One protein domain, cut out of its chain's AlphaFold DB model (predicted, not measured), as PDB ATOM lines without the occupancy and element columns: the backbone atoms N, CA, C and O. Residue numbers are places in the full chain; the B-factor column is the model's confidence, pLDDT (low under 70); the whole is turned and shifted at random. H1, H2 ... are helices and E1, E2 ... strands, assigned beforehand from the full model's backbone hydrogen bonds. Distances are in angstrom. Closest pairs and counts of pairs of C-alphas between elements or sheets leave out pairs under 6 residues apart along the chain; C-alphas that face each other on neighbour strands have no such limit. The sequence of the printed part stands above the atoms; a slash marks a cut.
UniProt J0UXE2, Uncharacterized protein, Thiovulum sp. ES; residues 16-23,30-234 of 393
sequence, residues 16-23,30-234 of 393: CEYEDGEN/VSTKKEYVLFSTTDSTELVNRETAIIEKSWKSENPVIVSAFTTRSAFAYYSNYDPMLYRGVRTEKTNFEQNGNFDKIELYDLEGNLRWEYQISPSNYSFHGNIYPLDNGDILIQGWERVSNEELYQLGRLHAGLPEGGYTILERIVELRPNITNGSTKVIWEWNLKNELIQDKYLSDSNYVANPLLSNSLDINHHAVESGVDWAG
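This is residues 16 to 23 and 30 to 234 of the 393 residues of an uncharacterized protein of Thiovulum sp. ES (UniProt J0UXE2). Three strongly twisted four-stranded sheets are stacked partly face to face, one behind the next, along an elongated body: E1 to E4 at one end, E5 to E8 in the middle, then E9 to E12. The long strands E10 and E11 reach on toward the other end, where the small helix H1 and the loops of residues 198 to 222 lie. The printed part has 213 residues, with strands E1 to E10, H1, E11, E12 and H2 along the chain; each sheet runs in chain order and is antiparallel. It is mostly strand, with under half of the residues in named elements. It is loose, with a radius of gyration of the C-alphas of 20.8 A, and spans 66 by 36 by 36 A.

One sheet runs E9 (residues 126 to 134), E10 (140 to 149), E11 (168 to 179), E12 (186 to 193). N 133 and O 141 of the hairpin E9 and E10 are 2.8 A apart, N 144 and O 173 of E10 and E11 2.8 A, and N 176 and O 190 of the hairpin E11 and E12 2.9 A, each within hydrogen-bond range. H1 (150 to 155) and H2 (194 to 197) only graze this sheet. Every O i to N i+4 pair of H1 is within hydrogen-bond range; H2 is too short for one, but its one O i to N i+3 pair is within range. Face to face with it is the meander, each strand the antiparallel neighbour of the one before, of E5 (65 to 74), E6 (83 to 90), E7 (105 to 110) and E8 (115 to 120), their best planes 10 degrees apart. The closest C-alphas of E5 and E9 are those of Ala 69 and Ile 132, 6.3 A. N 69 and O 87, N 88 and O 107, and N 106 and O 119 are each 2.8 A apart. On from it in this stack of sheets, face to face in turn, is the sheet E1 (16 to 18), E2 (34 to 41), E3 (44 to 49), E4 (55 to 60), in which E2, E3 and E4 form a second meander. The closest C-alphas of E2 and E5 are those of Thr 41 and Val 65, 6.6 A. N 36 and O 16 are 3.1 A apart, N 39 and O 46 2.8 A, and N 45 and O 59 2.9 A.

E1 begins at C-alpha 16, (0.834, 44.604, 18.089). E11, 30.9 A long, bends by 57 degrees at residue 171; E10 is 27.6 A, E2 22.5 A and E6 22.0 A. H2 ends at C-alpha 197, (33.891, 40.645, 21.547).

The C-alphas farthest apart, of Val 30 and Ser 205, are 67.2 A apart. Residues 24 to 29 are not printed, and C-alphas 23 and 30 are 12.8 A apart across this cut. The links E6 to E7 and H1 to E11 are long. The mean pLDDT of the printed part is 81.2; residues 16 to 23, 30 to 37, 50, 71 to 83, 123 and 224 to 228 are under 70.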
ATOM      1  N   CYS A  16       0.798  43.149  18.190       36.22
ATOM      2  CA  CYS A  16       0.834  44.604  18.089       36.22
ATOM      3  C   CYS A  16      -0.521  45.187  18.506       36.22
ATOM      4  O   CYS A  16      -1.570  44.754  18.021       36.22
ATOM      5  N   GLU A  17      -0.485  46.151  19.421       31.47
ATOM      6  CA  GLU A  17      -1.657  46.859  19.932       31.47
ATOM      7  C   GLU A  17      -1.867  48.155  19.139       31.47
ATOM      8  O   GLU A  17      -0.945  48.965  19.003       31.47
ATOM      9  N   TYR A  18      -3.077  48.361  18.614       36.69
ATOM     10  CA  TYR A  18      -3.469  49.585  17.913       36.69
ATOM     11  C   TYR A  18      -4.739  50.167  18.544       36.69
ATOM     12  O   TYR A  18      -5.767  49.492  18.641       36.69
ATOM     13  N   GLU A  19      -4.679  51.433  18.956       33.12
ATOM     14  CA  GLU A  19      -5.858  52.217  19.329       33.12
ATOM     15  C   GLU A  19      -6.295  53.064  18.132       33.12
ATOM     16  O   GLU A  19      -5.535  53.900  17.642       33.12
ATOM     17  N   ASP A  20      -7.527  52.856  17.662       34.25
ATOM     18  CA  ASP A  20      -8.153  53.759  16.696       34.25
ATOM     19  C   ASP A  20      -8.406  55.103  17.393       34.25
ATOM     20  O   ASP A  20      -9.193  55.203  18.336       34.25
ATOM     21  N   GLY A  21      -7.705  56.143  16.949       31.42
ATOM     22  CA  GLY A  21      -7.855  57.495  17.471       31.42
ATOM     23  C   GLY A  21      -9.142  58.161  16.989       31.42
ATOM     24  O   GLY A  21      -9.087  59.037  16.127       31.42
ATOM     25  N   GLU A  22     -10.290  57.815  17.570       31.19
ATOM     26  CA  GLU A  22     -11.458  58.700  17.553       31.19
ATOM     27  C   GLU A  22     -11.491  59.535  18.840       31.19
ATOM     28  O   GLU A  22     -11.917  59.091  19.903       31.19
ATOM     29  N   ASN A  23     -11.043  60.791  18.724       35.47
ATOM     30  CA  ASN A  23     -11.357  61.845  19.686       35.47
ATOM     31  C   ASN A  23     -12.884  61.975  19.795       35.47
ATOM     32  O   ASN A  23     -13.515  62.639  18.970       35.47
ATOM     33  N   VAL A  30     -15.876  52.365  25.748       26.81
ATOM     34  CA  VAL A  30     -15.049  51.153  25.734       26.81
ATOM     35  C   VAL A  30     -14.205  51.247  24.464       26.81
ATOM     36  O   VAL A  30     -14.734  51.042  23.371       26.81
ATOM     37  N   SER A  31     -12.926  51.617  24.578       30.20
ATOM     38  CA  SER A  31     -12.014  51.501  23.447       30.20
ATOM     39  C   SER A  31     -11.933  50.012  23.116       30.20
ATOM     40  O   SER A  31     -11.442  49.193  23.890       30.20
ATOM     41  N   THR A  32     -12.520  49.614  21.990       34.25
ATOM     42  CA  THR A  32     -12.321  48.269  21.455       34.25
ATOM     43  C   THR A  32     -10.904  48.245  20.907       34.25
ATOM     44  O   THR A  32     -10.666  48.618  19.757       34.25
ATOM     45  N   LYS A  33      -9.948  47.929  21.776       45.09
ATOM     46  CA  LYS A  33      -8.538  47.802  21.430       45.09
ATOM     47  C   LYS A  33      -8.416  46.718  20.362       45.09
ATOM     48  O   LYS A  33      -8.687  45.555  20.634       45.09
ATOM     49  N   LYS A  34      -8.065  47.101  19.133       55.53
ATOM     50  CA  LYS A  34      -7.871  46.130  18.054       55.53
ATOM     51  C   LYS A  34      -6.476  45.545  18.208       55.53
ATOM     52  O   LYS A  34      -5.473  46.246  18.078       55.53
ATOM     53  N   GLU A  35      -6.421  44.255  18.498       66.88
ATOM     54  CA  GLU A  35      -5.171  43.504  18.495       66.88
ATOM     55  C   GLU A  35      -4.950  42.903  17.111       66.88
ATOM     56  O   GLU A  35      -5.859  42.310  16.524       66.88
ATOM     57  N   TYR A  36      -3.738  43.044  16.583       68.88
ATOM     58  CA  TYR A  36      -3.374  42.510  15.277       68.88
ATOM     59  C   TYR A  36      -2.255  41.477  15.390       68.88
ATOM     60  O   TYR A  36      -1.368  41.576  16.240       68.88
ATOM     61  N   VAL A  37      -2.284  40.507  14.477       67.88
ATOM     62  CA  VAL A  37      -1.216  39.531  14.248       67.88
ATOM     63  C   VAL A  37      -0.720  39.675  12.814       67.88
ATOM     64  O   VAL A  37      -1.510  39.794  11.876       67.88
ATOM     65  N   LEU A  38       0.600  39.667  12.647       71.75
ATOM     66  CA  LEU A  38       1.245  39.721  11.341       71.75
ATOM     67  C   LEU A  38       1.585  38.304  10.865       71.75
ATOM     68  O   LEU A  38       2.365  37.605  11.506       71.75
ATOM     69  N   PHE A  39       1.052  37.901   9.716       72.44
ATOM     70  CA  PHE A  39       1.371  36.631   9.066       72.44
ATOM     71  C   PHE A  39       2.184  36.876   7.802       72.44
ATOM     72  O   PHE A  39       1.897  37.792   7.040       72.44
ATOM     73  N   SER A  40       3.220  36.074   7.560       75.38
ATOM     74  CA  SER A  40       4.009  36.152   6.324       75.38
ATOM     75  C   SER A  40       4.027  34.805   5.613       75.38
ATOM     76  O   SER A  40       4.379  33.784   6.200       75.38
ATOM     77  N   THR A  41       3.662  34.818   4.336       76.69
ATOM     78  CA  THR A  41       3.897  33.742   3.372       76.69
ATOM     79  C   THR A  41       5.091  34.108   2.497       76.69
ATOM     80  O   THR A  41       5.565  35.240   2.514       76.69
ATOM     81  N   THR A  42       5.569  33.175   1.674       76.56
ATOM     82  CA  THR A  42       6.674  33.449   0.740       76.56
ATOM     83  C   THR A  42       6.400  34.656  -0.168       76.56
ATOM     84  O   THR A  42       7.331  35.356  -0.544       76.56
ATOM     85  N   ASP A  43       5.144  34.911  -0.527       84.25
ATOM     86  CA  ASP A  43       4.722  35.890  -1.533       84.25
ATOM     87  C   ASP A  43       3.835  37.019  -0.978       84.25
ATOM     88  O   ASP A  43       3.354  37.862  -1.741       84.25
ATOM     89  N   SER A  44       3.585  37.062   0.333       81.69
ATOM     90  CA  SER A  44       2.818  38.141   0.956       81.69
ATOM     91  C   SER A  44       3.034  38.269   2.457       81.69
ATOM     92  O   SER A  44       3.426  37.327   3.135       81.69
ATOM     93  N   THR A  45       2.698  39.444   2.971       82.06
ATOM     94  CA  THR A  45       2.514  39.698   4.398       82.06
ATOM     95  C   THR A  45       1.077  40.153   4.628       82.06
ATOM     96  O   THR A  45       0.550  40.920   3.828       82.06
ATOM     97  N   GLU A  46       0.434  39.692   5.692       82.69
ATOM     98  CA  GLU A  46      -0.972  39.937   6.010       82.69
ATOM     99  C   GLU A  46      -1.108  40.418   7.453       82.69
ATOM    100  O   GLU A  46      -0.518  39.840   8.365       82.69
ATOM    101  N   LEU A  47      -1.880  41.485   7.657       80.12
ATOM    102  CA  LEU A  47      -2.265  41.977   8.976       80.12
ATOM    103  C   LEU A  47      -3.661  41.442   9.281       80.12
ATOM    104  O   LEU A  47      -4.628  41.797   8.602       80.12
ATOM    105  N   VAL A  48      -3.750  40.578  10.285       77.50
ATOM    106  CA  VAL A  48      -4.978  39.881  10.663       77.50
ATOM    107  C   VAL A  48      -5.454  40.414  12.001       77.50
ATOM    108  O   VAL A  48      -4.693  40.460  12.966       77.50
ATOM    109  N   ASN A  49      -6.716  40.822  12.065       74.38
ATOM    110  CA  ASN A  49      -7.361  41.179  13.319       74.38
ATOM    111  C   ASN A  49      -7.475  39.925  14.195       74.38
ATOM    112  O   ASN A  49      -8.041  38.914  13.776       74.38
ATOM    113  N   ARG A  50      -6.922  39.982  15.405       69.44
ATOM    114  CA  ARG A  50      -6.835  38.840  16.316       69.44
ATOM    115  C   ARG A  50      -8.203  38.390  16.820       69.44
ATOM    116  O   ARG A  50      -8.406  37.196  17.017       69.44
ATOM    117  N   GLU A  51      -9.133  39.319  17.021       74.94
ATOM    118  CA  GLU A  51     -10.464  39.012  17.551       74.94
ATOM    119  C   GLU A  51     -11.370  38.399  16.485       74.94
ATOM    120  O   GLU A  51     -12.109  37.453  16.749       74.94
ATOM    121  N   THR A  52     -11.318  38.946  15.270       74.44
ATOM    122  CA  THR A  52     -12.249  38.578  14.194       74.44
ATOM    123  C   THR A  52     -11.672  37.570  13.207       74.44
ATOM    124  O   THR A  52     -12.419  37.028  12.394       74.44
ATOM    125  N   ALA A  53     -10.357  37.330  13.250       75.75
ATOM    126  CA  ALA A  53      -9.598  36.571  12.255       75.75
ATOM    127  C   ALA A  53      -9.726  37.120  10.817       75.75
ATOM    128  O   ALA A  53      -9.447  36.418   9.843       75.75
ATOM    129  N   ILE A  54     -10.143  38.380  10.660       77.56
ATOM    130  CA  ILE A  54     -10.267  39.030   9.354       77.56
ATOM    131  C   ILE A  54      -8.898  39.550   8.914       77.56
ATOM    132  O   ILE A  54      -8.201  40.217   9.679       77.56
ATOM    133  N   ILE A  55      -8.530  39.281   7.657       79.81
ATOM    134  CA  ILE A  55      -7.394  39.934   6.998       79.81
ATOM    135  C   ILE A  55      -7.796  41.376   6.694       79.81
ATOM    136  O   ILE A  55      -8.642  41.637   5.839       79.81
ATOM    137  N   GLU A  56      -7.167  42.311   7.385       81.25
ATOM    138  CA  GLU A  56      -7.467  43.741   7.286       81.25
ATOM    139  C   GLU A  56      -6.605  44.392   6.207       81.25
ATOM    140  O   GLU A  56      -7.046  45.292   5.486       81.25
ATOM    141  N   LYS A  57      -5.370  43.898   6.058       85.56
ATOM    142  CA  LYS A  57      -4.421  44.323   5.029       85.56
ATOM    143  C   LYS A  57      -3.597  43.152   4.520       85.56
ATOM    144  O   LYS A  57      -3.271  42.235   5.266       85.56
ATOM    145  N   SER A  58      -3.229  43.220   3.244       87.00
ATOM    146  CA  SER A  58      -2.327  42.271   2.593       87.00
ATOM    147  C   SER A  58      -1.374  43.029   1.674       87.00
ATOM    148  O   SER A  58      -1.805  43.833   0.845       87.00
ATOM    149  N   TRP A  59      -0.079  42.762   1.813       90.56
ATOM    150  CA  TRP A  59       0.988  43.297   0.977       90.56
ATOM    151  C   TRP A  59       1.611  42.151   0.195       90.56
ATOM    152  O   TRP A  59       2.288  41.292   0.762       90.56
ATOM    153  N   LYS A  60       1.420  42.145  -1.124       92.81
ATOM    154  CA  LYS A  60       2.078  41.175  -2.004       92.81
ATOM    155  C   LYS A  60       3.581  41.447  -2.094       92.81
ATOM    156  O   LYS A  60       4.042  42.576  -1.904       92.81
ATOM    157  N   SER A  61       4.344  40.391  -2.340       89.06
ATOM    158  CA  SER A  61       5.792  40.430  -2.512       89.06
ATOM    159  C   SER A  61       6.185  39.685  -3.776       89.06
ATOM    160  O   SER A  61       5.751  38.560  -4.011       89.06
ATOM    161  N   GLU A  62       7.040  40.308  -4.581       91.44
ATOM    162  CA  GLU A  62       7.647  39.660  -5.750       91.44
ATOM    163  C   GLU A  62       8.837  38.772  -5.359       91.44
ATOM    164  O   GLU A  62       9.218  37.872  -6.104       91.44
ATOM    165  N   ASN A  63       9.415  39.017  -4.179       89.81
ATOM    166  CA  ASN A  63      10.553  38.286  -3.638       89.81
ATOM    167  C   ASN A  63      10.122  37.447  -2.424       89.81
ATOM    168  O   ASN A  63       9.266  37.904  -1.661       89.81
ATOM    169  N   PRO A  64      10.740  36.274  -2.186       88.19
ATOM    170  CA  PRO A  64      10.544  35.495  -0.969       88.19
ATOM    171  C   PRO A  64      10.655  36.344   0.299       88.19
ATOM    172  O   PRO A  64      11.726  36.876   0.604       88.19
ATOM    173  N   VAL A  65       9.553  36.459   1.037       83.94
ATOM    174  CA  VAL A  65       9.532  37.095   2.357       83.94
ATOM    175  C   VAL A  65      10.178  36.154   3.365       83.94
ATOM    176  O   VAL A  65       9.837  34.974   3.424       83.94
ATOM    177  N   ILE A  66      11.125  36.679   4.137       85.19
ATOM    178  CA  ILE A  66      11.865  35.913   5.146       85.19
ATOM    179  C   ILE A  66      11.454  36.334   6.552       85.19
ATOM    180  O   ILE A  66      11.262  35.486   7.419       85.19
ATOM    181  N   VAL A  67      11.284  37.637   6.767       83.00
ATOM    182  CA  VAL A  67      10.858  38.203   8.046       83.00
ATOM    183  C   VAL A  67      10.003  39.438   7.801       83.00
ATOM    184  O   VAL A  67      10.208  40.161   6.825       83.00
ATOM    185  N   SER A  68       9.065  39.691   8.707       81.00
ATOM    186  CA  SER A  68       8.288  40.924   8.724       81.00
ATOM    187  C   SER A  68       8.143  41.435  10.153       81.00
ATOM    188  O   SER A  68       8.057  40.648  11.092       81.00
ATOM    189  N   ALA A  69       8.077  42.752  10.304       79.19
ATOM    190  CA  ALA A  69       7.730  43.438  11.538       79.19
ATOM    191  C   ALA A  69       6.709  44.536  11.228       79.19
ATOM    192  O   ALA A  69       6.696  45.100  10.134       79.19
ATOM    193  N   PHE A  70       5.845  44.838  12.186       75.50
ATOM    194  CA  PHE A  70       4.828  45.870  12.044       75.50
ATOM    195  C   PHE A  70       4.852  46.758  13.277       75.50
ATOM    196  O   PHE A  70       4.922  46.255  14.397       75.50
ATOM    197  N   THR A  71       4.804  48.068  13.063       69.38
ATOM    198  CA  THR A  71       4.650  49.044  14.143       69.38
ATOM    199  C   THR A  71       3.375  49.838  13.932       69.38
ATOM    200  O   THR A  71       3.043  50.205  12.804       69.38
ATOM    201  N   THR A  72       2.680  50.126  15.027       62.44
ATOM    202  CA  THR A  72       1.537  51.042  15.074       62.44
ATOM    203  C   THR A  72       1.967  52.487  15.278       62.44
ATOM    204  O   THR A  72       1.162  53.396  15.101       62.44
ATOM    205  N   ARG A  73       3.245  52.712  15.610       59.12
ATOM    206  CA  ARG A  73       3.844  54.031  15.785       59.12
ATOM    207  C   ARG A  73       5.240  54.032  15.179       59.12
ATOM    208  O   ARG A  73       6.208  53.661  15.830       59.12
ATOM    209  N   SER A  74       5.361  54.460  13.925       56.25
ATOM    210  CA  SER A  74       6.678  54.720  13.341       56.25
ATOM    211  C   SER A  74       7.022  56.203  13.484       56.25
ATOM    212  O   SER A  74       6.284  57.064  13.009       56.25
ATOM    213  N   ALA A  75       8.121  56.539  14.162       52.12
ATOM    214  CA  ALA A  75       8.558  57.931  14.260       52.12
ATOM    215  C   ALA A  75       9.657  58.214  13.236       52.12
ATOM    216  O   ALA A  75      10.840  58.229  13.545       52.12
ATOM    217  N   PHE A  76       9.299  58.480  11.984       56.81
ATOM    218  CA  PHE A  76      10.292  59.025  11.062       56.81
ATOM    219  C   PHE A  76      10.517  60.492  11.406       56.81
ATOM    220  O   PHE A  76       9.577  61.277  11.363       56.81
ATOM    221  N   ALA A  77      11.766  60.883  11.676       43.31
ATOM    222  CA  ALA A  77      12.175  62.241  12.080       43.31
ATOM    223  C   ALA A  77      11.715  63.399  11.152       43.31
ATOM    224  O   ALA A  77      11.984  64.564  11.438       43.31
ATOM    225  N   TYR A  78      11.043  63.093  10.040       44.88
ATOM    226  CA  TYR A  78      10.510  64.035   9.060       44.88
ATOM    227  C   TYR A  78       8.986  63.968   8.866       44.88
ATOM    228  O   TYR A  78       8.448  64.812   8.153       44.88
ATOM    229  N   TYR A  79       8.290  63.012   9.486       48.62
ATOM    230  CA  TYR A  79       6.831  62.928   9.475       48.62
ATOM    231  C   TYR A  79       6.316  63.220  10.880       48.62
ATOM    232  O   TYR A  79       6.724  62.608  11.859       48.62
ATOM    233  N   SER A  80       5.428  64.203  10.982       44.16
ATOM    234  CA  SER A  80       4.793  64.617  12.235       44.16
ATOM    235  C   SER A  80       3.769  63.608  12.768       44.16
ATOM    236  O   SER A  80       3.148  63.876  13.793       44.16
ATOM    237  N   ASN A  81       3.567  62.488  12.068       51.34
ATOM    238  CA  ASN A  81       2.510  61.527  12.331       51.34
ATOM    239  C   ASN A  81       3.122  60.132  12.487       51.34
ATOM    240  O   ASN A  81       3.904  59.688  11.647       51.34
ATOM    241  N   TYR A  82       2.766  59.483  13.592       60.22
ATOM    242  CA  TYR A  82       3.080  58.095  13.899       60.22
ATOM    243  C   TYR A  82       2.210  57.182  13.027       60.22
ATOM    244  O   TYR A  82       1.211  56.650  13.502       60.22
ATOM    245  N   ASP A  83       2.546  57.053  11.746       69.19
ATOM    246  CA  ASP A  83       1.764  56.220  10.832       69.19
ATOM    247  C   ASP A  83       2.178  54.744  10.991       69.19
ATOM    248  O   ASP A  83       3.377  54.450  11.116       69.19
ATOM    249  N   PRO A  84       1.229  53.790  11.000       76.88
ATOM    250  CA  PRO A  84       1.570  52.377  11.047       76.88
ATOM    251  C   PRO A  84       2.314  51.939   9.786       76.88
ATOM    252  O   PRO A  84       1.957  52.324   8.669       76.88
ATOM    253  N   MET A  85       3.352  51.121   9.956       84.75
ATOM    254  CA  MET A  85       4.209  50.697   8.850       84.75
ATOM    255  C   MET A  85       4.593  49.226   8.933       84.75
ATOM    256  O   MET A  85       4.896  48.692  10.002       84.75
ATOM    257  N   LEU A  86       4.622  48.594   7.759       88.31
ATOM    258  CA  LEU A  86       5.169  47.260   7.553       88.31
ATOM    259  C   LEU A  86       6.652  47.371   7.193       88.31
ATOM    260  O   LEU A  86       7.015  48.047   6.232       88.31
ATOM    261  N   TYR A  87       7.480  46.629   7.918       89.75
ATOM    262  CA  TYR A  87       8.892  46.397   7.651       89.75
ATOM    263  C   TYR A  87       9.041  44.959   7.183       89.75
ATOM    264  O   TYR A  87       8.581  44.037   7.854       89.75
ATOM    265  N   ARG A  88       9.678  44.747   6.037       91.19
ATOM    266  CA  ARG A  88       9.755  43.426   5.415       91.19
ATOM    267  C   ARG A  88      11.165  43.132   4.936       91.19
ATOM    268  O   ARG A  88      11.717  43.884   4.142       91.19
ATOM    269  N   GLY A  89      11.735  42.028   5.407       90.94
ATOM    270  CA  GLY A  89      12.981  41.460   4.907       90.94
ATOM    271  C   GLY A  89      12.685  40.441   3.813       90.94
ATOM    272  O   GLY A  89      12.021  39.431   4.062       90.94
ATOM    273  N   VAL A  90      13.178  40.695   2.603       91.19
ATOM    274  CA  VAL A  90      12.992  39.818   1.443       91.19
ATOM    275  C   VAL A  90      14.327  39.355   0.878       91.19
ATOM    276  O   VAL A  90      15.321  40.088   0.866       91.19
ATOM    277  N   ARG A  91      14.346  38.117   0.390       89.06
ATOM    278  CA  ARG A  91      15.504  37.539  -0.286       89.06
ATOM    279  C   ARG A  91      15.381  37.742  -1.788       89.06
ATOM    280  O   ARG A  91      14.453  37.236  -2.406       89.06
ATOM    281  N   THR A  92      16.340  38.432  -2.383       88.50
ATOM    282  CA  THR A  92      16.431  38.631  -3.829       88.50
ATOM    283  C   THR A  92      17.409  37.638  -4.461       88.50
ATOM    284  O   THR A  92      18.230  37.016  -3.784       88.50
ATOM    285  N   GLU A  93      17.386  37.521  -5.790       77.88
ATOM    286  CA  GLU A  93      18.336  36.683  -6.541       77.88
ATOM    287  C   GLU A  93      19.795  37.172  -6.468       77.88
ATOM    288  O   GLU A  93      20.702  36.476  -6.916       77.88
ATOM    289  N   LYS A  94      20.050  38.369  -5.921       70.56
ATOM    290  CA  LYS A  94      21.393  38.962  -5.872       70.56
ATOM    291  C   LYS A  94      22.227  38.517  -4.670       70.56
ATOM    292  O   LYS A  94      23.417  38.834  -4.624       70.56
ATOM    293  N   THR A  95      21.647  37.810  -3.699       70.38
ATOM    294  CA  THR A  95      22.418  37.350  -2.541       70.38
ATOM    295  C   THR A  95      23.335  36.179  -2.909       70.38
ATOM    296  O   THR A  95      22.884  35.096  -3.270       70.38
ATOM    297  N   ASN A  96      24.647  36.388  -2.758       74.94
ATOM    298  CA  ASN A  96      25.669  35.331  -2.840       74.94
ATOM    299  C   ASN A  96      25.982  34.724  -1.455       74.94
ATOM    300  O   ASN A  96      27.020  34.078  -1.248       74.94
ATOM    301  N   PHE A  97      25.125  34.999  -0.472       83.44
ATOM    302  CA  PHE A  97      25.250  34.491   0.881       83.44
ATOM    303  C   PHE A  97      24.394  33.229   1.015       83.44
ATOM    304  O   PHE A  97      23.167  33.276   1.087       83.44
ATOM    305  N   GLU A  98      25.057  32.077   0.978       78.06
ATOM    306  CA  GLU A  98      24.418  30.759   0.957       78.06
ATOM    307  C   GLU A  98      24.144  30.270   2.383       78.06
ATOM    308  O   GLU A  98      24.770  29.326   2.857       78.06
ATOM    309  N   GLN A  99      23.222  30.940   3.079       80.25
ATOM    310  CA  GLN A  99      22.650  30.435   4.327       80.25
ATOM    311  C   GLN A  99      21.126  30.455   4.303       80.25
ATOM    312  O   GLN A  99      20.506  31.263   3.614       80.25
ATOM    313  N   ASN A 100      20.505  29.525   5.026       80.25
ATOM    314  CA  ASN A 100      19.051  29.495   5.162       80.25
ATOM    315  C   ASN A 100      18.586  30.616   6.100       80.25
ATOM    316  O   ASN A 100      19.288  30.962   7.042       80.25
ATOM    317  N   GLY A 101      17.405  31.182   5.837       79.56
ATOM    318  CA  GLY A 101      16.852  32.276   6.648       79.56
ATOM    319  C   GLY A 101      17.503  33.643   6.413       79.56
ATOM    320  O   GLY A 101      17.204  34.594   7.129       79.56
ATOM    321  N   ASN A 102      18.373  33.766   5.408       87.12
ATOM    322  CA  ASN A 102      18.988  35.037   5.062       87.12
ATOM    323  C   ASN A 102      18.102  35.868   4.116       87.12
ATOM    324  O   ASN A 102      17.400  35.330   3.257       87.12
ATOM    325  N   PHE A 103      18.205  37.186   4.233       90.38
ATOM    326  CA  PHE A 103      17.633  38.164   3.312       90.38
ATOM    327  C   PHE A 103      18.643  39.286   3.045       90.38
ATOM    328  O   PHE A 103      19.595  39.492   3.799       90.38
ATOM    329  N   ASP A 104      18.474  39.990   1.932       92.50
ATOM    330  CA  ASP A 104      19.411  41.015   1.455       92.50
ATOM    331  C   ASP A 104      18.726  42.340   1.122       92.50
ATOM    332  O   ASP A 104      19.407  43.321   0.827       92.50
ATOM    333  N   LYS A 105      17.394  42.400   1.191       94.00
ATOM    334  CA  LYS A 105      16.632  43.624   0.972       94.00
ATOM    335  C   LYS A 105      15.628  43.846   2.097       94.00
ATOM    336  O   LYS A 105      14.936  42.919   2.504       94.00
ATOM    337  N   ILE A 106      15.545  45.087   2.564       94.94
ATOM    338  CA  ILE A 106      14.476  45.582   3.430       94.94
ATOM    339  C   ILE A 106      13.543  46.457   2.609       94.94
ATOM    340  O   ILE A 106      14.001  47.256   1.793       94.94
ATOM    341  N   GLU A 107      12.250  46.330   2.858       95.12
ATOM    342  CA  GLU A 107      11.189  47.126   2.262       95.12
ATOM    343  C   GLU A 107      10.289  47.682   3.368       95.12
ATOM    344  O   GLU A 107       9.947  46.974   4.316       95.12
ATOM    345  N   LEU A 108       9.910  48.950   3.241       93.88
ATOM    346  CA  LEU A 108       9.004  49.654   4.143       93.88
ATOM    347  C   LEU A 108       7.747  50.058   3.376       93.88
ATOM    348  O   LEU A 108       7.846  50.787   2.386       93.88
ATOM    349  N   TYR A 109       6.580  49.638   3.855       91.44
ATOM    350  CA  TYR A 109       5.281  49.950   3.257       91.44
ATOM    351  C   TYR A 109       4.380  50.710   4.229       91.44
ATOM    352  O   TYR A 109       4.395  50.440   5.432       91.44
ATOM    353  N   ASP A 110       3.576  51.628   3.693       88.69
ATOM    354  CA  ASP A 110       2.449  52.215   4.425       88.69
ATOM    355  C   ASP A 110       1.217  51.282   4.421       88.69
ATOM    356  O   ASP A 110       1.197  50.231   3.761       88.69
ATOM    357  N   LEU A 111       0.183  51.654   5.182       84.69
ATOM    358  CA  LEU A 111      -1.084  50.916   5.293       84.69
ATOM    359  C   LEU A 111      -1.885  50.851   3.986       84.69
ATOM    360  O   LEU A 111      -2.756  49.986   3.823       84.69
ATOM    361  N   GLU A 112      -1.632  51.767   3.059       87.81
ATOM    362  CA  GLU A 112      -2.217  51.781   1.722       87.81
ATOM    363  C   GLU A 112      -1.481  50.836   0.761       87.81
ATOM    364  O   GLU A 112      -1.977  50.567  -0.333       87.81
ATOM    365  N   GLY A 113      -0.331  50.296   1.172       88.75
ATOM    366  CA  GLY A 113       0.479  49.376   0.382       88.75
ATOM    367  C   GLY A 113       1.491  50.060  -0.532       88.75
ATOM    368  O   GLY A 113       2.069  49.400  -1.396       88.75
ATOM    369  N   ASN A 114       1.747  51.357  -0.356       91.38
ATOM    370  CA  ASN A 114       2.781  52.059  -1.103       91.38
ATOM    371  C   ASN A 114       4.155  51.786  -0.489       91.38
ATOM    372  O   ASN A 114       4.362  51.934   0.717       91.38
ATOM    373  N   LEU A 115       5.124  51.452  -1.341       93.44
ATOM    374  CA  LEU A 115       6.526  51.364  -0.942       93.44
ATOM    375  C   LEU A 115       7.037  52.764  -0.575       93.44
ATOM    376  O   LEU A 115       7.047  53.672  -1.407       93.44
ATOM    377  N   ARG A 116       7.476  52.933   0.671       92.75
ATOM    378  CA  ARG A 116       8.009  54.191   1.212       92.75
ATOM    379  C   ARG A 116       9.523  54.255   1.136       92.75
ATOM    380  O   ARG A 116      10.085  55.328   0.937       92.75
ATOM    381  N   TRP A 117      10.180  53.118   1.328       95.00
ATOM    382  CA  TRP A 117      11.631  53.013   1.318       95.00
ATOM    383  C   TRP A 117      12.054  51.565   1.113       95.00
ATOM    384  O   TRP A 117      11.352  50.635   1.504       95.00
ATOM    385  N   GLU A 118      13.225  51.382   0.521       95.56
ATOM    386  CA  GLU A 118      13.881  50.089   0.438       95.56
ATOM    387  C   GLU A 118      15.390  50.252   0.584       95.56
ATOM    388  O   GLU A 118      15.965  51.281   0.220       95.56
ATOM    389  N   TYR A 119      16.040  49.208   1.079       94.38
ATOM    390  CA  TYR A 119      17.490  49.131   1.142       94.38
ATOM    391  C   TYR A 119      17.946  47.720   0.839       94.38
ATOM    392  O   TYR A 119      17.540  46.771   1.506       94.38
ATOM    393  N   GLN A 120      18.804  47.592  -0.169       92.62
ATOM    394  CA  GLN A 120      19.410  46.328  -0.549       92.62
ATOM    395  C   GLN A 120      20.899  46.352  -0.217       92.62
ATOM    396  O   GLN A 120      21.646  47.198  -0.716       92.62
ATOM    397  N   ILE A 121      21.344  45.385   0.577       87.75
ATOM    398  CA  ILE A 121      22.765  45.092   0.728       87.75
ATOM    399  C   ILE A 121      23.213  44.224  -0.453       87.75
ATOM    400  O   ILE A 121      22.557  43.260  -0.832       87.75
ATOM    401  N   SER A 122      24.336  44.584  -1.070       71.62
ATOM    402  CA  SER A 122      24.963  43.814  -2.155       71.62
ATOM    403  C   SER A 122      26.415  43.339  -1.892       71.62
ATOM    404  O   SER A 122      27.189  43.255  -2.851       71.62
ATOM    405  N   PRO A 123      26.869  43.040  -0.660       66.25
ATOM    406  CA  PRO A 123      28.192  42.457  -0.447       66.25
ATOM    407  C   PRO A 123      28.161  40.919  -0.416       66.25
ATOM    408  O   PRO A 123      27.239  40.303   0.104       66.25
ATOM    409  N   SER A 124      29.228  40.276  -0.894       71.50
ATOM    410  CA  SER A 124      29.408  38.820  -0.762       71.50
ATOM    411  C   SER A 124      29.633  38.362   0.683       71.50
ATOM    412  O   SER A 124      29.513  37.172   0.969       71.50
ATOM    413  N   ASN A 125      30.004  39.283   1.577       85.31
ATOM    414  CA  ASN A 125      30.475  38.959   2.924       85.31
ATOM    415  C   ASN A 125      29.446  39.256   4.015       85.31
ATOM    416  O   ASN A 125      29.686  38.874   5.154       85.31
ATOM    417  N   TYR A 126      28.319  39.890   3.685       89.38
ATOM    418  CA  TYR A 126      27.288  40.231   4.661       89.38
ATOM    419  C   TYR A 126      25.913  39.828   4.152       89.38
ATOM    420  O   TYR A 126      25.635  39.931   2.957       89.38
ATOM    421  N   SER A 127      25.053  39.400   5.065       91.88
ATOM    422  CA  SER A 127      23.629  39.205   4.807       91.88
ATOM    423  C   SER A 127      22.848  39.553   6.059       91.88
ATOM    424  O   SER A 127      23.354  39.362   7.159       91.88
ATOM    425  N   PHE A 128      21.614  40.012   5.912       92.12
ATOM    426  CA  PHE A 128      20.702  40.054   7.043       92.12
ATOM    427  C   PHE A 128      20.110  38.666   7.279       92.12
ATOM    428  O   PHE A 128      20.067  37.834   6.363       92.12
ATOM    429  N   HIS A 129      19.680  38.415   8.508       87.25
ATOM    430  CA  HIS A 129      18.944  37.223   8.914       87.25
ATOM    431  C   HIS A 129      18.158  37.540  10.190       87.25
ATOM    432  O   HIS A 129      18.334  38.604  10.782       87.25
ATOM    433  N   GLY A 130      17.290  36.627  10.617       82.69
ATOM    434  CA  GLY A 130      16.611  36.772  11.900       82.69
ATOM    435  C   GLY A 130      15.657  37.967  11.916       82.69
ATOM    436  O   GLY A 130      14.878  38.152  10.981       82.69
ATOM    437  N   ASN A 131      15.698  38.751  12.995       77.31
ATOM    438  CA  ASN A 131      14.675  39.750  13.306       77.31
ATOM    439  C   ASN A 131      15.009  41.167  12.803       77.31
ATOM    440  O   ASN A 131      16.170  41.576  12.708       77.31
ATOM    441  N   ILE A 132      13.946  41.933  12.548       82.69
ATOM    442  CA  ILE A 132      13.966  43.375  12.279       82.69
ATOM    443  C   ILE A 132      13.248  44.063  13.441       82.69
ATOM    444  O   ILE A 132      12.111  43.708  13.746       82.69
ATOM    445  N   TYR A 133      13.890  45.057  14.047       84.00
ATOM    446  CA  TYR A 133      13.348  45.845  15.152       84.00
ATOM    447  C   TYR A 133      13.226  47.311  14.725       84.00
ATOM    448  O   TYR A 133      14.229  48.032  14.700       84.00
ATOM    449  N   PRO A 134      12.025  47.759  14.326       85.62
ATOM    450  CA  PRO A 134      11.729  49.180  14.192       85.62
ATOM    451  C   PRO A 134      11.886  49.869  15.547       85.62
ATOM    452  O   PRO A 134      11.339  49.376  16.526       85.62
ATOM    453  N   LEU A 135      12.601  50.992  15.592       84.12
ATOM    454  CA  LEU A 135      12.811  51.768  16.811       84.12
ATOM    455  C   LEU A 135      11.890  52.991  16.852       84.12
ATOM    456  O   LEU A 135      11.552  53.581  15.819       84.12
ATOM    457  N   ASP A 136      11.590  53.451  18.063       78.81
ATOM    458  CA  ASP A 136      10.779  54.642  18.337       78.81
ATOM    459  C   ASP A 136      11.326  55.947  17.739       78.81
ATOM    460  O   ASP A 136      10.606  56.937  17.660       78.81
ATOM    461  N   ASN A 137      12.594  55.992  17.322       80.88
ATOM    462  CA  ASN A 137      13.209  57.147  16.657       80.88
ATOM    463  C   ASN A 137      13.185  57.054  15.112       80.88
ATOM    464  O   ASN A 137      13.753  57.926  14.443       80.88
ATOM    465  N   GLY A 138      12.576  55.995  14.564       84.00
ATOM    466  CA  GLY A 138      12.475  55.711  13.130       84.00
ATOM    467  C   GLY A 138      13.674  54.986  12.529       84.00
ATOM    468  O   GLY A 138      13.665  54.704  11.327       84.00
ATOM    469  N   ASP A 139      14.696  54.689  13.333       90.62
ATOM    470  CA  ASP A 139      15.780  53.802  12.932       90.62
ATOM    471  C   ASP A 139      15.315  52.344  12.972       90.62
ATOM    472  O   ASP A 139      14.236  52.004  13.463       90.62
ATOM    473  N   ILE A 140      16.122  51.470  12.386       91.31
ATOM    474  CA  ILE A 140      15.822  50.051  12.260       91.31
ATOM    475  C   ILE A 140      17.047  49.279  12.711       91.31
ATOM    476  O   ILE A 140      18.098  49.367  12.073       91.31
ATOM    477  N   LEU A 141      16.906  48.504  13.779       91.69
ATOM    478  CA  LEU A 141      17.928  47.574  14.228       91.69
ATOM    479  C   LEU A 141      17.704  46.222  13.538       91.69
ATOM    480  O   LEU A 141      16.613  45.652  13.587       91.69
ATOM    481  N   ILE A 142      18.721  45.727  12.840       92.44
ATOM    482  CA  ILE A 142      18.612  44.543  11.984       92.44
ATOM    483  C   ILE A 142      19.720  43.568  12.341       92.44
ATOM    484  O   ILE A 142      20.900  43.931  12.383       92.44
ATOM    485  N   GLN A 143      19.323  42.317  12.554       90.62
ATOM    486  CA  GLN A 143      20.251  41.221  12.747       90.62
ATOM    487  C   GLN A 143      20.822  40.727  11.414       90.62
ATOM    488  O   GLN A 143      20.190  40.754  10.355       90.62
ATOM    489  N   GLY A 144      22.077  40.304  11.451       92.06
ATOM    490  CA  GLY A 144      22.783  39.864  10.274       92.06
ATOM    491  C   GLY A 144      24.005  39.027  10.587       92.06
ATOM    492  O   GLY A 144      24.398  38.782  11.725       92.06
ATOM    493  N   TRP A 145      24.604  38.577   9.503       92.81
ATOM    494  CA  TRP A 145      25.757  37.715   9.476       92.81
ATOM    495  C   TRP A 145      26.889  38.373   8.709       92.81
ATOM    496  O   TRP A 145      26.679  39.034   7.687       92.81
ATOM    497  N   GLU A 146      28.103  38.111   9.171       92.94
ATOM    498  CA  GLU A 146      29.345  38.465   8.504       92.94
ATOM    499  C   GLU A 146      30.207  37.224   8.288       92.94
ATOM    500  O   GLU A 146      30.464  36.466   9.221       92.94
ATOM    501  N   ARG A 147      30.697  37.038   7.058       92.38
ATOM    502  CA  ARG A 147      31.751  36.067   6.750       92.38
ATOM    503  C   ARG A 147      33.093  36.619   7.222       92.38
ATOM    504  O   ARG A 147      33.568  37.612   6.677       92.38
ATOM    505  N   VAL A 148      33.716  35.924   8.164       92.44
ATOM    506  CA  VAL A 148      35.067  36.179   8.666       92.44
ATOM    507  C   VAL A 148      35.997  35.100   8.133       92.44
ATOM    508  O   VAL A 148      35.743  33.905   8.297       92.44
ATOM    509  N   SER A 149      37.058  35.511   7.443       93.50
ATOM    510  CA  SER A 149      37.990  34.582   6.802       93.50
ATOM    511  C   SER A 149      38.834  33.806   7.817       93.50
ATOM    512  O   SER A 149      39.069  34.265   8.932       93.50
ATOM    513  N   ASN A 150      39.367  32.650   7.415       92.25
ATOM    514  CA  ASN A 150      40.284  31.877   8.259       92.25
ATOM    515  C   ASN A 150      41.530  32.670   8.689       92.25
ATOM    516  O   ASN A 150      42.034  32.447   9.786       92.25
ATOM    517  N   GLU A 151      42.012  33.589   7.847       94.00
ATOM    518  CA  GLU A 151      43.121  34.479   8.204       94.00
ATOM    519  C   GLU A 151      42.708  35.433   9.328       94.00
ATOM    520  O   GLU A 151      43.398  35.526  10.336       94.00
ATOM    521  N   GLU A 152      41.548  36.086   9.213       94.12
ATOM    522  CA  GLU A 152      41.028  36.958  10.274       94.12
ATOM    523  C   GLU A 152      40.773  36.187  11.576       94.12
ATOM    524  O   GLU A 152      41.161  36.655  12.642       94.12
ATOM    525  N   LEU A 153      40.188  34.986  11.508       92.25
ATOM    526  CA  LEU A 153      39.991  34.129  12.684       92.25
ATOM    527  C   LEU A 153      41.319  33.773  13.356       92.25
ATOM    528  O   LEU A 153      41.409  33.775  14.584       92.25
ATOM    529  N   TYR A 154      42.350  33.478  12.565       91.56
ATOM    530  CA  TYR A 154      43.684  33.199  13.082       91.56
ATOM    531  C   TYR A 154      44.279  34.423  13.793       91.56
ATOM    532  O   TYR A 154      44.815  34.276  14.889       91.56
ATOM    533  N   GLN A 155      44.112  35.632  13.241       93.31
ATOM    534  CA  GLN A 155      44.528  36.880  13.903       93.31
ATOM    535  C   GLN A 155      43.733  37.183  15.184       93.31
ATOM    536  O   GLN A 155      44.235  37.864  16.073       93.31
ATOM    537  N   LEU A 156      42.508  36.663  15.304       93.62
ATOM    538  CA  LEU A 156      41.715  36.706  16.537       93.62
ATOM    539  C   LEU A 156      42.113  35.604  17.543       93.62
ATOM    540  O   LEU A 156      41.518  35.506  18.615       93.62
ATOM    541  N   GLY A 157      43.108  34.772  17.217       93.06
ATOM    542  CA  GLY A 157      43.640  33.723  18.086       93.06
ATOM    543  C   GLY A 157      42.900  32.385  18.011       93.06
ATOM    544  O   GLY A 157      43.062  31.550  18.907       93.06
ATOM    545  N   ARG A 158      42.101  32.143  16.960       91.06
ATOM    546  CA  ARG A 158      41.507  30.822  16.682       91.06
ATOM    547  C   ARG A 158      42.606  29.819  16.323       91.06
ATOM    548  O   ARG A 158      43.432  30.058  15.444       91.06
ATOM    549  N   LEU A 159      42.586  28.649  16.958       90.12
ATOM    550  CA  LEU A 159      43.510  27.558  16.647       90.12
ATOM    551  C   LEU A 159      43.269  26.997  15.237       90.12
ATOM    552  O   LEU A 159      42.127  26.770  14.843       90.12
ATOM    553  N   HIS A 160      44.347  26.655  14.519       85.75
ATOM    554  CA  HIS A 160      44.268  26.071  13.169       85.75
ATOM    555  C   HIS A 160      43.362  24.837  13.074       85.75
ATOM    556  O   HIS A 160      42.671  24.667  12.076       85.75
ATOM    557  N   ALA A 161      43.355  23.985  14.105       81.88
ATOM    558  CA  ALA A 161      42.517  22.785  14.148       81.88
ATOM    559  C   ALA A 161      41.007  23.093  14.178       81.88
ATOM    560  O   ALA A 161      40.211  22.216  13.863       81.88
ATOM    561  N   GLY A 162      40.627  24.322  14.540       76.56
ATOM    562  CA  GLY A 162      39.245  24.788  14.589       76.56
ATOM    563  C   GLY A 162      38.850  25.697  13.432       76.56
ATOM    564  O   GLY A 162      37.804  26.343  13.528       76.56
ATOM    565  N   LEU A 163      39.683  25.803  12.391       83.00
ATOM    566  CA  LEU A 163      39.364  26.563  11.186       83.00
ATOM    567  C   LEU A 163      38.523  25.708  10.224       83.00
ATOM    568  O   LEU A 163      38.901  24.571   9.932       83.00
ATOM    569  N   PRO A 164      37.410  26.238   9.692       81.25
ATOM    570  CA  PRO A 164      36.575  25.509   8.746       81.25
ATOM    571  C   PRO A 164      37.292  25.291   7.405       81.25
ATOM    572  O   PRO A 164      37.961  26.187   6.881       81.25
ATOM    573  N   GLU A 165      37.085  24.117   6.798       82.62
ATOM    574  CA  GLU A 165      37.641  23.774   5.475       82.62
ATOM    575  C   GLU A 165      37.167  24.733   4.369       82.62
ATOM    576  O   GLU A 165      37.899  24.997   3.417       82.62
ATOM    577  N   GLY A 166      35.963  25.298   4.520       82.75
ATOM    578  CA  GLY A 166      35.370  26.261   3.585       82.75
ATOM    579  C   GLY A 166      36.053  27.635   3.545       82.75
ATOM    580  O   GLY A 166      35.681  28.463   2.717       82.75
ATOM    581  N   GLY A 167      37.042  27.889   4.409       89.19
ATOM    582  CA  GLY A 167      37.855  29.109   4.387       89.19
ATOM    583  C   GLY A 167      37.276  30.305   5.150       89.19
ATOM    584  O   GLY A 167      37.925  31.353   5.195       89.19
ATOM    585  N   TYR A 168      36.082  30.171   5.730       91.00
ATOM    586  CA  TYR A 168      35.425  31.220   6.504       91.00
ATOM    587  C   TYR A 168      34.461  30.659   7.554       91.00
ATOM    588  O   TYR A 168      33.882  29.584   7.380       91.00
ATOM    589  N   THR A 169      34.235  31.457   8.592       90.62
ATOM    590  CA  THR A 169      33.154  31.319   9.572       90.62
ATOM    591  C   THR A 169      32.171  32.469   9.393       90.62
ATOM    592  O   THR A 169      32.526  33.530   8.893       90.62
ATOM    593  N   ILE A 170      30.926  32.262   9.791       90.81
ATOM    594  CA  ILE A 170      29.911  33.293   9.899       90.81
ATOM    595  C   ILE A 170      29.745  33.665  11.372       90.81
ATOM    596  O   ILE A 170      29.598  32.784  12.221       90.81
ATOM    597  N   LEU A 171      29.790  34.967  11.657       92.50
ATOM    598  CA  LEU A 171      29.572  35.546  12.982       92.50
ATOM    599  C   LEU A 171      28.415  36.547  12.953       92.50
ATOM    600  O   LEU A 171      28.105  37.120  11.905       92.50
ATOM    601  N   GLU A 172      27.792  36.759  14.113       92.69
ATOM    602  CA  GLU A 172      26.717  37.740  14.259       92.69
ATOM    603  C   GLU A 172      27.207  39.168  14.072       92.69
ATOM    604  O   GLU A 172      28.266  39.573  14.564       92.69
ATOM    605  N   ARG A 173      26.357  39.945  13.414       93.50
ATOM    606  CA  ARG A 173      26.488  41.379  13.236       93.50
ATOM    607  C   ARG A 173      25.121  42.014  13.406       93.50
ATOM    608  O   ARG A 173      24.155  41.551  12.813       93.50
ATOM    609  N   ILE A 174      25.058  43.116  14.136       94.56
ATOM    610  CA  ILE A 174      23.863  43.952  14.217       94.56
ATOM    611  C   ILE A 174      24.164  45.285  13.547       94.56
ATOM    612  O   ILE A 174      25.256  45.830  13.712       94.56
ATOM    613  N   VAL A 175      23.210  45.809  12.783       94.94
ATOM    614  CA  VAL A 175      23.301  47.155  12.213       94.94
ATOM    615  C   VAL A 175      22.067  47.964  12.567       94.94
ATOM    616  O   VAL A 175      20.952  47.450  12.553       94.94
ATOM    617  N   GLU A 176      22.269  49.245  12.838       95.12
ATOM    618  CA  GLU A 176      21.196  50.221  12.958       95.12
ATOM    619  C   GLU A 176      21.188  51.109  11.718       95.12
ATOM    620  O   GLU A 176      22.171  51.793  11.400       95.12
ATOM    621  N   LEU A 177      20.073  51.089  10.999       95.06
ATOM    622  CA  LEU A 177      19.876  51.855   9.781       95.06
ATOM    623  C   LEU A 177      18.906  52.998  10.031       95.06
ATOM    624  O   LEU A 177      17.802  52.791  10.519       95.06
ATOM    625  N   ARG A 178      19.287  54.192   9.585       94.44
ATOM    626  CA  ARG A 178      18.397  55.338   9.461       94.44
ATOM    627  C   ARG A 178      17.926  55.472   8.015       94.44
ATOM    628  O   ARG A 178      18.714  55.914   7.164       94.44
ATOM    629  N   PRO A 179      16.672  55.110   7.712       93.12
ATOM    630  CA  PRO A 179      16.090  55.318   6.396       93.12
ATOM    631  C   PRO A 179      15.773  56.802   6.168       93.12
ATOM    632  O   PRO A 179      15.283  57.511   7.047       93.12
ATOM    633  N   ASN A 180      16.017  57.288   4.954       91.00
ATOM    634  CA  ASN A 180      15.504  58.569   4.487       91.00
ATOM    635  C   ASN A 180      14.393  58.314   3.470       91.00
ATOM    636  O   ASN A 180      14.650  58.102   2.286       91.00
ATOM    637  N   ILE A 181      13.146  58.361   3.930       87.50
ATOM    638  CA  ILE A 181      11.982  58.041   3.094       87.50
ATOM    639  C   ILE A 181      11.643  59.139   2.069       87.50
ATOM    640  O   ILE A 181      10.798  58.941   1.204       87.50
ATOM    641  N   THR A 182      12.297  60.307   2.130       87.25
ATOM    642  CA  THR A 182      12.108  61.387   1.145       87.25
ATOM    643  C   THR A 182      12.956  61.180  -0.104       87.25
ATOM    644  O   THR A 182      12.501  61.464  -1.208       87.25
ATOM    645  N   ASN A 183      14.203  60.730   0.056       91.00
ATOM    646  CA  ASN A 183      15.140  60.577  -1.062       91.00
ATOM    647  C   ASN A 183      15.632  59.135  -1.276       91.00
ATOM    648  O   ASN A 183      16.463  58.911  -2.153       91.00
ATOM    649  N   GLY A 184      15.157  58.180  -0.473       91.44
ATOM    650  CA  GLY A 184      15.512  56.760  -0.548       91.44
ATOM    651  C   GLY A 184      16.898  56.409   0.004       91.44
ATOM    652  O   GLY A 184      17.292  55.248  -0.034       91.44
ATOM    653  N   SER A 185      17.672  57.376   0.506       94.12
ATOM    654  CA  SER A 185      19.006  57.092   1.047       94.12
ATOM    655  C   SER A 185      18.943  56.362   2.394       94.12
ATOM    656  O   SER A 185      17.921  56.347   3.078       94.12
ATOM    657  N   THR A 186      20.059  55.741   2.770       94.56
ATOM    658  CA  THR A 186      20.212  55.004   4.029       94.56
ATOM    659  C   THR A 186      21.501  55.436   4.701       94.56
ATOM    660  O   THR A 186      22.535  55.538   4.037       94.56
ATOM    661  N   LYS A 187      21.456  55.675   6.012       95.44
ATOM    662  CA  LYS A 187      22.646  55.928   6.825       95.44
ATOM    663  C   LYS A 187      22.797  54.818   7.861       95.44
ATOM    664  O   LYS A 187      21.857  54.555   8.595       95.44
ATOM    665  N   VAL A 188      23.981  54.221   7.953       94.44
ATOM    666  CA  VAL A 188      24.336  53.347   9.080       94.44
ATOM    667  C   VAL A 188      24.650  54.235  10.284       94.44
ATOM    668  O   VAL A 188      25.490  55.135  10.185       94.44
ATOM    669  N   ILE A 189      23.924  54.042  11.380       96.00
ATOM    670  CA  ILE A 189      24.059  54.826  12.615       96.00
ATOM    671  C   ILE A 189      25.019  54.148  13.577       96.00
ATOM    672  O   ILE A 189      25.868  54.816  14.169       96.00
ATOM    673  N   TRP A 190      24.911  52.829  13.673       95.75
ATOM    674  CA  TRP A 190      25.657  52.018  14.614       95.75
ATOM    675  C   TRP A 190      25.807  50.598  14.077       95.75
ATOM    676  O   TRP A 190      24.979  50.125  13.292       95.75
ATOM    677  N   GLU A 191      26.880  49.930  14.489       94.88
ATOM    678  CA  GLU A 191      27.145  48.537  14.154       94.88
ATOM    679  C   GLU A 191      27.759  47.829  15.355       94.88
ATOM    680  O   GLU A 191      28.644  48.369  16.019       94.88
ATOM    681  N   TRP A 192      27.353  46.583  15.564       96.06
ATOM    682  CA  TRP A 192      28.020  45.664  16.472       96.06
ATOM    683  C   TRP A 192      28.382  44.383  15.764       96.06
ATOM    684  O   TRP A 192      27.714  43.946  14.828       96.06
ATOM    685  N   ASN A 193      29.482  43.796  16.207       94.12
ATOM    686  CA  ASN A 193      30.060  42.638  15.575       94.12
ATOM    687  C   ASN A 193      30.608  41.712  16.639       94.12
ATOM    688  O   ASN A 193      31.524  42.094  17.371       94.12
ATOM    689  N   LEU A 194      30.099  40.484  16.665       93.88
ATOM    690  CA  LEU A 194      30.520  39.489  17.636       93.88
ATOM    691  C   LEU A 194      32.037  39.278  17.608       93.88
ATOM    692  O   LEU A 194      32.632  39.038  18.651       93.88
ATOM    693  N   LYS A 195      32.681  39.431  16.442       92.50
ATOM    694  CA  LYS A 195      34.133  39.256  16.293       92.50
ATOM    695  C   LYS A 195      34.961  40.193  17.179       92.50
ATOM    696  O   LYS A 195      36.063  39.825  17.573       92.50
ATOM    697  N   ASN A 196      34.435  41.380  17.492       92.12
ATOM    698  CA  ASN A 196      35.114  42.368  18.333       92.12
ATOM    699  C   ASN A 196      35.048  42.002  19.822       92.12
ATOM    700  O   ASN A 196      35.864  42.475  20.605       92.12
ATOM    701  N   GLU A 197      34.120  41.119  20.186       91.38
ATOM    702  CA  GLU A 197      33.891  40.645  21.547       91.38
ATOM    703  C   GLU A 197      34.534  39.272  21.809       91.38
ATOM    704  O   GLU A 197      34.243  38.629  22.820       91.38
ATOM    705  N   LEU A 198      35.370  38.776  20.892       93.75
ATOM    706  CA  LEU A 198      36.010  37.468  21.023       93.75
ATOM    707  C   LEU A 198      37.338  37.560  21.766       93.75
ATOM    708  O   LEU A 198      38.224  38.339  21.414       93.75
ATOM    709  N   ILE A 199      37.496  36.686  22.751       95.12
ATOM    710  CA  ILE A 199      38.688  36.555  23.592       95.12
ATOM    711  C   ILE A 199      39.344  35.190  23.394       95.12
ATOM    712  O   ILE A 199      38.746  34.280  22.827       95.12
ATOM    713  N   GLN A 200      40.572  35.030  23.878       93.88
ATOM    714  CA  GLN A 200      41.323  33.775  23.779       93.88
ATOM    715  C   GLN A 200      42.360  33.651  24.904       93.88
ATOM    716  O   GLN A 200      42.729  34.645  25.520       93.88
ATOM    717  N   ASP A 201      42.844  32.442  25.186       93.69
ATOM    718  CA  ASP A 201      43.797  32.139  26.272       93.69
ATOM    719  C   ASP A 201      45.102  31.466  25.790       93.69
ATOM    720  O   ASP A 201      45.860  30.898  26.582       93.69
ATOM    721  N   LYS A 202      45.372  31.494  24.484       93.00
ATOM    722  CA  LYS A 202      46.479  30.789  23.818       93.00
ATOM    723  C   LYS A 202      47.679  31.684  23.523       93.00
ATOM    724  O   LYS A 202      48.815  31.278  23.768       93.00
ATOM    725  N   TYR A 203      47.444  32.893  23.028       94.06
ATOM    726  CA  TYR A 203      48.472  33.806  22.537       94.06
ATOM    727  C   TYR A 203      48.571  35.034  23.446       94.06
ATOM    728  O   TYR A 203      47.866  36.018  23.262       94.06
ATOM    729  N   LEU A 204      49.456  34.969  24.449       95.81
ATOM    730  CA  LEU A 204      49.630  36.001  25.490       95.81
ATOM    731  C   LEU A 204      49.970  37.405  24.949       95.81
ATOM    732  O   LEU A 204      49.759  38.395  25.642       95.81
ATOM    733  N   SER A 205      50.539  37.497  23.746       95.31
ATOM    734  CA  SER A 205      50.912  38.765  23.108       95.31
ATOM    735  C   SER A 205      49.738  39.549  22.532       95.31
ATOM    736  O   SER A 205      49.903  40.733  22.235       95.31
ATOM    737  N   ASP A 206      48.594  38.901  22.332       94.75
ATOM    738  CA  ASP A 206      47.512  39.454  21.527       94.75
ATOM    739  C   ASP A 206      46.559  40.269  22.406       94.75
ATOM    740  O   ASP A 206      46.357  39.975  23.586       94.75
ATOM    741  N   SER A 207      45.952  41.313  21.840       94.00
ATOM    742  CA  SER A 207      45.146  42.274  22.607       94.00
ATOM    743  C   SER A 207      43.874  41.681  23.210       94.00
ATOM    744  O   SER A 207      43.344  42.241  24.164       94.00
ATOM    745  N   ASN A 208      43.382  40.569  22.662       94.94
ATOM    746  CA  ASN A 208      42.208  39.854  23.155       94.94
ATOM    747  C   ASN A 208      42.562  38.658  24.063       94.94
ATOM    748  O   ASN A 208      41.703  37.814  24.338       94.94
ATOM    749  N   TYR A 209      43.816  38.562  24.526       96.00
ATOM    750  CA  TYR A 209      44.215  37.543  25.488       96.00
ATOM    751  C   TYR A 209      43.574  37.773  26.859       96.00
ATOM    752  O   TYR A 209      43.672  38.858  27.438       96.00
ATOM    753  N   VAL A 210      43.027  36.711  27.444       94.50
ATOM    754  CA  VAL A 210      42.640  36.673  28.854       94.50
ATOM    755  C   VAL A 210      43.155  35.399  29.517       94.50
ATOM    756  O   VAL A 210      43.143  34.318  28.935       94.50
ATOM    757  N   ALA A 211      43.584  35.506  30.776       91.19
ATOM    758  CA  ALA A 211      44.135  34.362  31.507       91.19
ATOM    759  C   ALA A 211      43.084  33.281  31.825       91.19
ATOM    760  O   ALA A 211      43.438  32.123  32.033       91.19
ATOM    761  N   ASN A 212      41.803  33.659  31.909       87.50
ATOM    762  CA  ASN A 212      40.703  32.733  32.160       87.50
ATOM    763  C   ASN A 212      39.411  33.193  31.451       87.50
ATOM    764  O   ASN A 212      38.655  33.985  32.022       87.50
ATOM    765  N   PRO A 213      39.130  32.690  30.233       84.06
ATOM    766  CA  PRO A 213      37.944  33.062  29.460       84.06
ATOM    767  C   PRO A 213      36.601  32.765  30.140       84.06
ATOM    768  O   PRO A 213      35.610  33.442  29.868       84.06
ATOM    769  N   LEU A 214      36.557  31.795  31.062       76.56
ATOM    770  CA  LEU A 214      35.332  31.430  31.784       76.56
ATOM    771  C   LEU A 214      34.850  32.525  32.745       76.56
ATOM    772  O   LEU A 214      33.676  32.539  33.093       76.56
ATOM    773  N   LEU A 215      35.740  33.428  33.171       77.69
ATOM    774  CA  LEU A 215      35.402  34.549  34.058       77.69
ATOM    775  C   LEU A 215      35.069  35.842  33.302       77.69
ATOM    776  O   LEU A 215      34.734  36.840  33.933       77.69
ATOM    777  N   SER A 216      35.194  35.845  31.974       83.81
ATOM    778  CA  SER A 216      34.834  36.989  31.136       83.81
ATOM    779  C   SER A 216      33.373  36.908  30.698       83.81
ATOM    780  O   SER A 216      32.855  35.807  30.518       83.81
ATOM    781  N   ASN A 217      32.737  38.053  30.441       81.38
ATOM    782  CA  ASN A 217      31.440  38.121  29.755       81.38
ATOM    783  C   ASN A 217      31.558  37.860  28.240       81.38
ATOM    784  O   ASN A 217      30.572  37.541  27.587       81.38
ATOM    785  N   SER A 218      32.767  37.943  27.686       90.38
ATOM    786  CA  SER A 218      33.072  37.684  26.276       90.38
ATOM    787  C   SER A 218      33.062  36.190  25.924       90.38
ATOM    788  O   SER A 218      33.128  35.327  26.809       90.38
ATOM    789  N   LEU A 219      33.017  35.866  24.628       90.31
ATOM    790  CA  LEU A 219      33.090  34.483  24.146       90.31
ATOM    791  C   LEU A 219      34.534  34.085  23.829       90.31
ATOM    792  O   LEU A 219      35.259  34.821  23.163       90.31
ATOM    793  N   ASP A 220      34.942  32.901  24.285       91.69
ATOM    794  CA  ASP A 220      36.234  32.325  23.911       91.69
ATOM    795  C   ASP A 220      36.179  31.851  22.457       91.69
ATOM    796  O   ASP A 220      35.424  30.934  22.123       91.69
ATOM    797  N   ILE A 221      37.006  32.440  21.594       91.12
ATOM    798  CA  ILE A 221      37.107  32.045  20.191       91.12
ATOM    799  C   ILE A 221      37.535  30.588  20.036       91.12
ATOM    800  O   ILE A 221      37.312  30.015  18.983       91.12
ATOM    801  N   ASN A 222      38.133  29.962  21.049       88.44
ATOM    802  CA  ASN A 222      38.537  28.558  21.040       88.44
ATOM    803  C   ASN A 222      37.568  27.643  21.806       88.44
ATOM    804  O   ASN A 222      37.861  26.461  22.009       88.44
ATOM    805  N   HIS A 223      36.387  28.142  22.178       81.44
ATOM    806  CA  HIS A 223      35.310  27.305  22.689       81.44
ATOM    807  C   HIS A 223      34.934  26.233  21.650       81.44
ATOM    808  O   HIS A 223      34.823  26.524  20.454       81.44
ATOM    809  N   HIS A 224      34.830  24.976  22.102       66.56
ATOM    810  CA  HIS A 224      34.587  23.793  21.262       66.56
ATOM    811  C   HIS A 224      35.412  23.767  19.956       66.56
ATOM    812  O   HIS A 224      34.887  23.521  18.872       66.56
ATOM    813  N   ALA A 225      36.726  24.017  20.060       58.09
ATOM    814  CA  ALA A 225      37.665  24.215  18.945       58.09
ATOM    815  C   ALA A 225      37.767  23.100  17.876       58.09
ATOM    816  O   ALA A 225      38.617  23.218  17.003       58.09
ATOM    817  N   VAL A 226      36.974  22.023  17.917       53.00
ATOM    818  CA  VAL A 226      37.124  20.870  17.005       53.00
ATOM    819  C   VAL A 226      35.833  20.492  16.259       53.00
ATOM    820  O   VAL A 226      35.882  19.646  15.377       53.00
ATOM    821  N   GLU A 227      34.688  21.137  16.520       54.59
ATOM    822  CA  GLU A 227      33.405  20.760  15.884       54.59
ATOM    823  C   GLU A 227      32.485  21.961  15.616       54.59
ATOM    824  O   GLU A 227      31.302  21.945  15.942       54.59
ATOM    825  N   SER A 228      33.004  23.031  15.016       59.41
ATOM    826  CA  SER A 228      32.153  24.158  14.624       59.41
ATOM    827  C   SER A 228      31.913  24.169  13.121       59.41
ATOM    828  O   SER A 228      32.862  24.247  12.337       59.41
ATOM    829  N   GLY A 229      30.641  24.127  12.728       71.12
ATOM    830  CA  GLY A 229      30.226  24.417  11.361       71.12
ATOM    831  C   GLY A 229      30.531  25.863  10.958       71.12
ATOM    832  O   GLY A 229      31.121  26.641  11.707       71.12
ATOM    833  N   VAL A 230      30.114  26.226   9.744       82.94
ATOM    834  CA  VAL A 230      30.306  27.584   9.211       82.94
ATOM    835  C   VAL A 230      29.577  28.627  10.069       82.94
ATOM    836  O   VAL A 230      30.128  29.699  10.276       82.94
ATOM    837  N   ASP A 231      28.388  28.322  10.596       84.31
ATOM    838  CA  ASP A 231      27.723  29.124  11.634       84.31
ATOM    839  C   ASP A 231      28.271  28.728  13.012       84.31
ATOM    840  O   ASP A 231      27.957  27.660  13.545       84.31
ATOM    841  N   TRP A 232      29.171  29.556  13.542       87.12
ATOM    842  CA  TRP A 232      29.959  29.207  14.722       87.12
ATOM    843  C   TRP A 232      29.221  29.457  16.029       87.12
ATOM    844  O   TRP A 232      29.228  28.587  16.898       87.12
ATOM    845  N   ALA A 233      28.567  30.611  16.169       83.19
ATOM    846  CA  ALA A 233      27.837  30.952  17.386       83.19
ATOM    847  C   ALA A 233      26.476  30.241  17.465       83.19
ATOM    848  O   ALA A 233      26.036  29.898  18.567       83.19
ATOM    849  N   GLY A 234      25.845  29.962  16.316       82.50
ATOM    850  CA  GLY A 234      24.531  29.327  16.269       82.50
ATOM    851  C   GLY A 234      23.496  30.177  16.993       82.50
ATOM    852  O   GLY A 234      22.870  29.712  17.944       82.50
TER     853      GLY A 234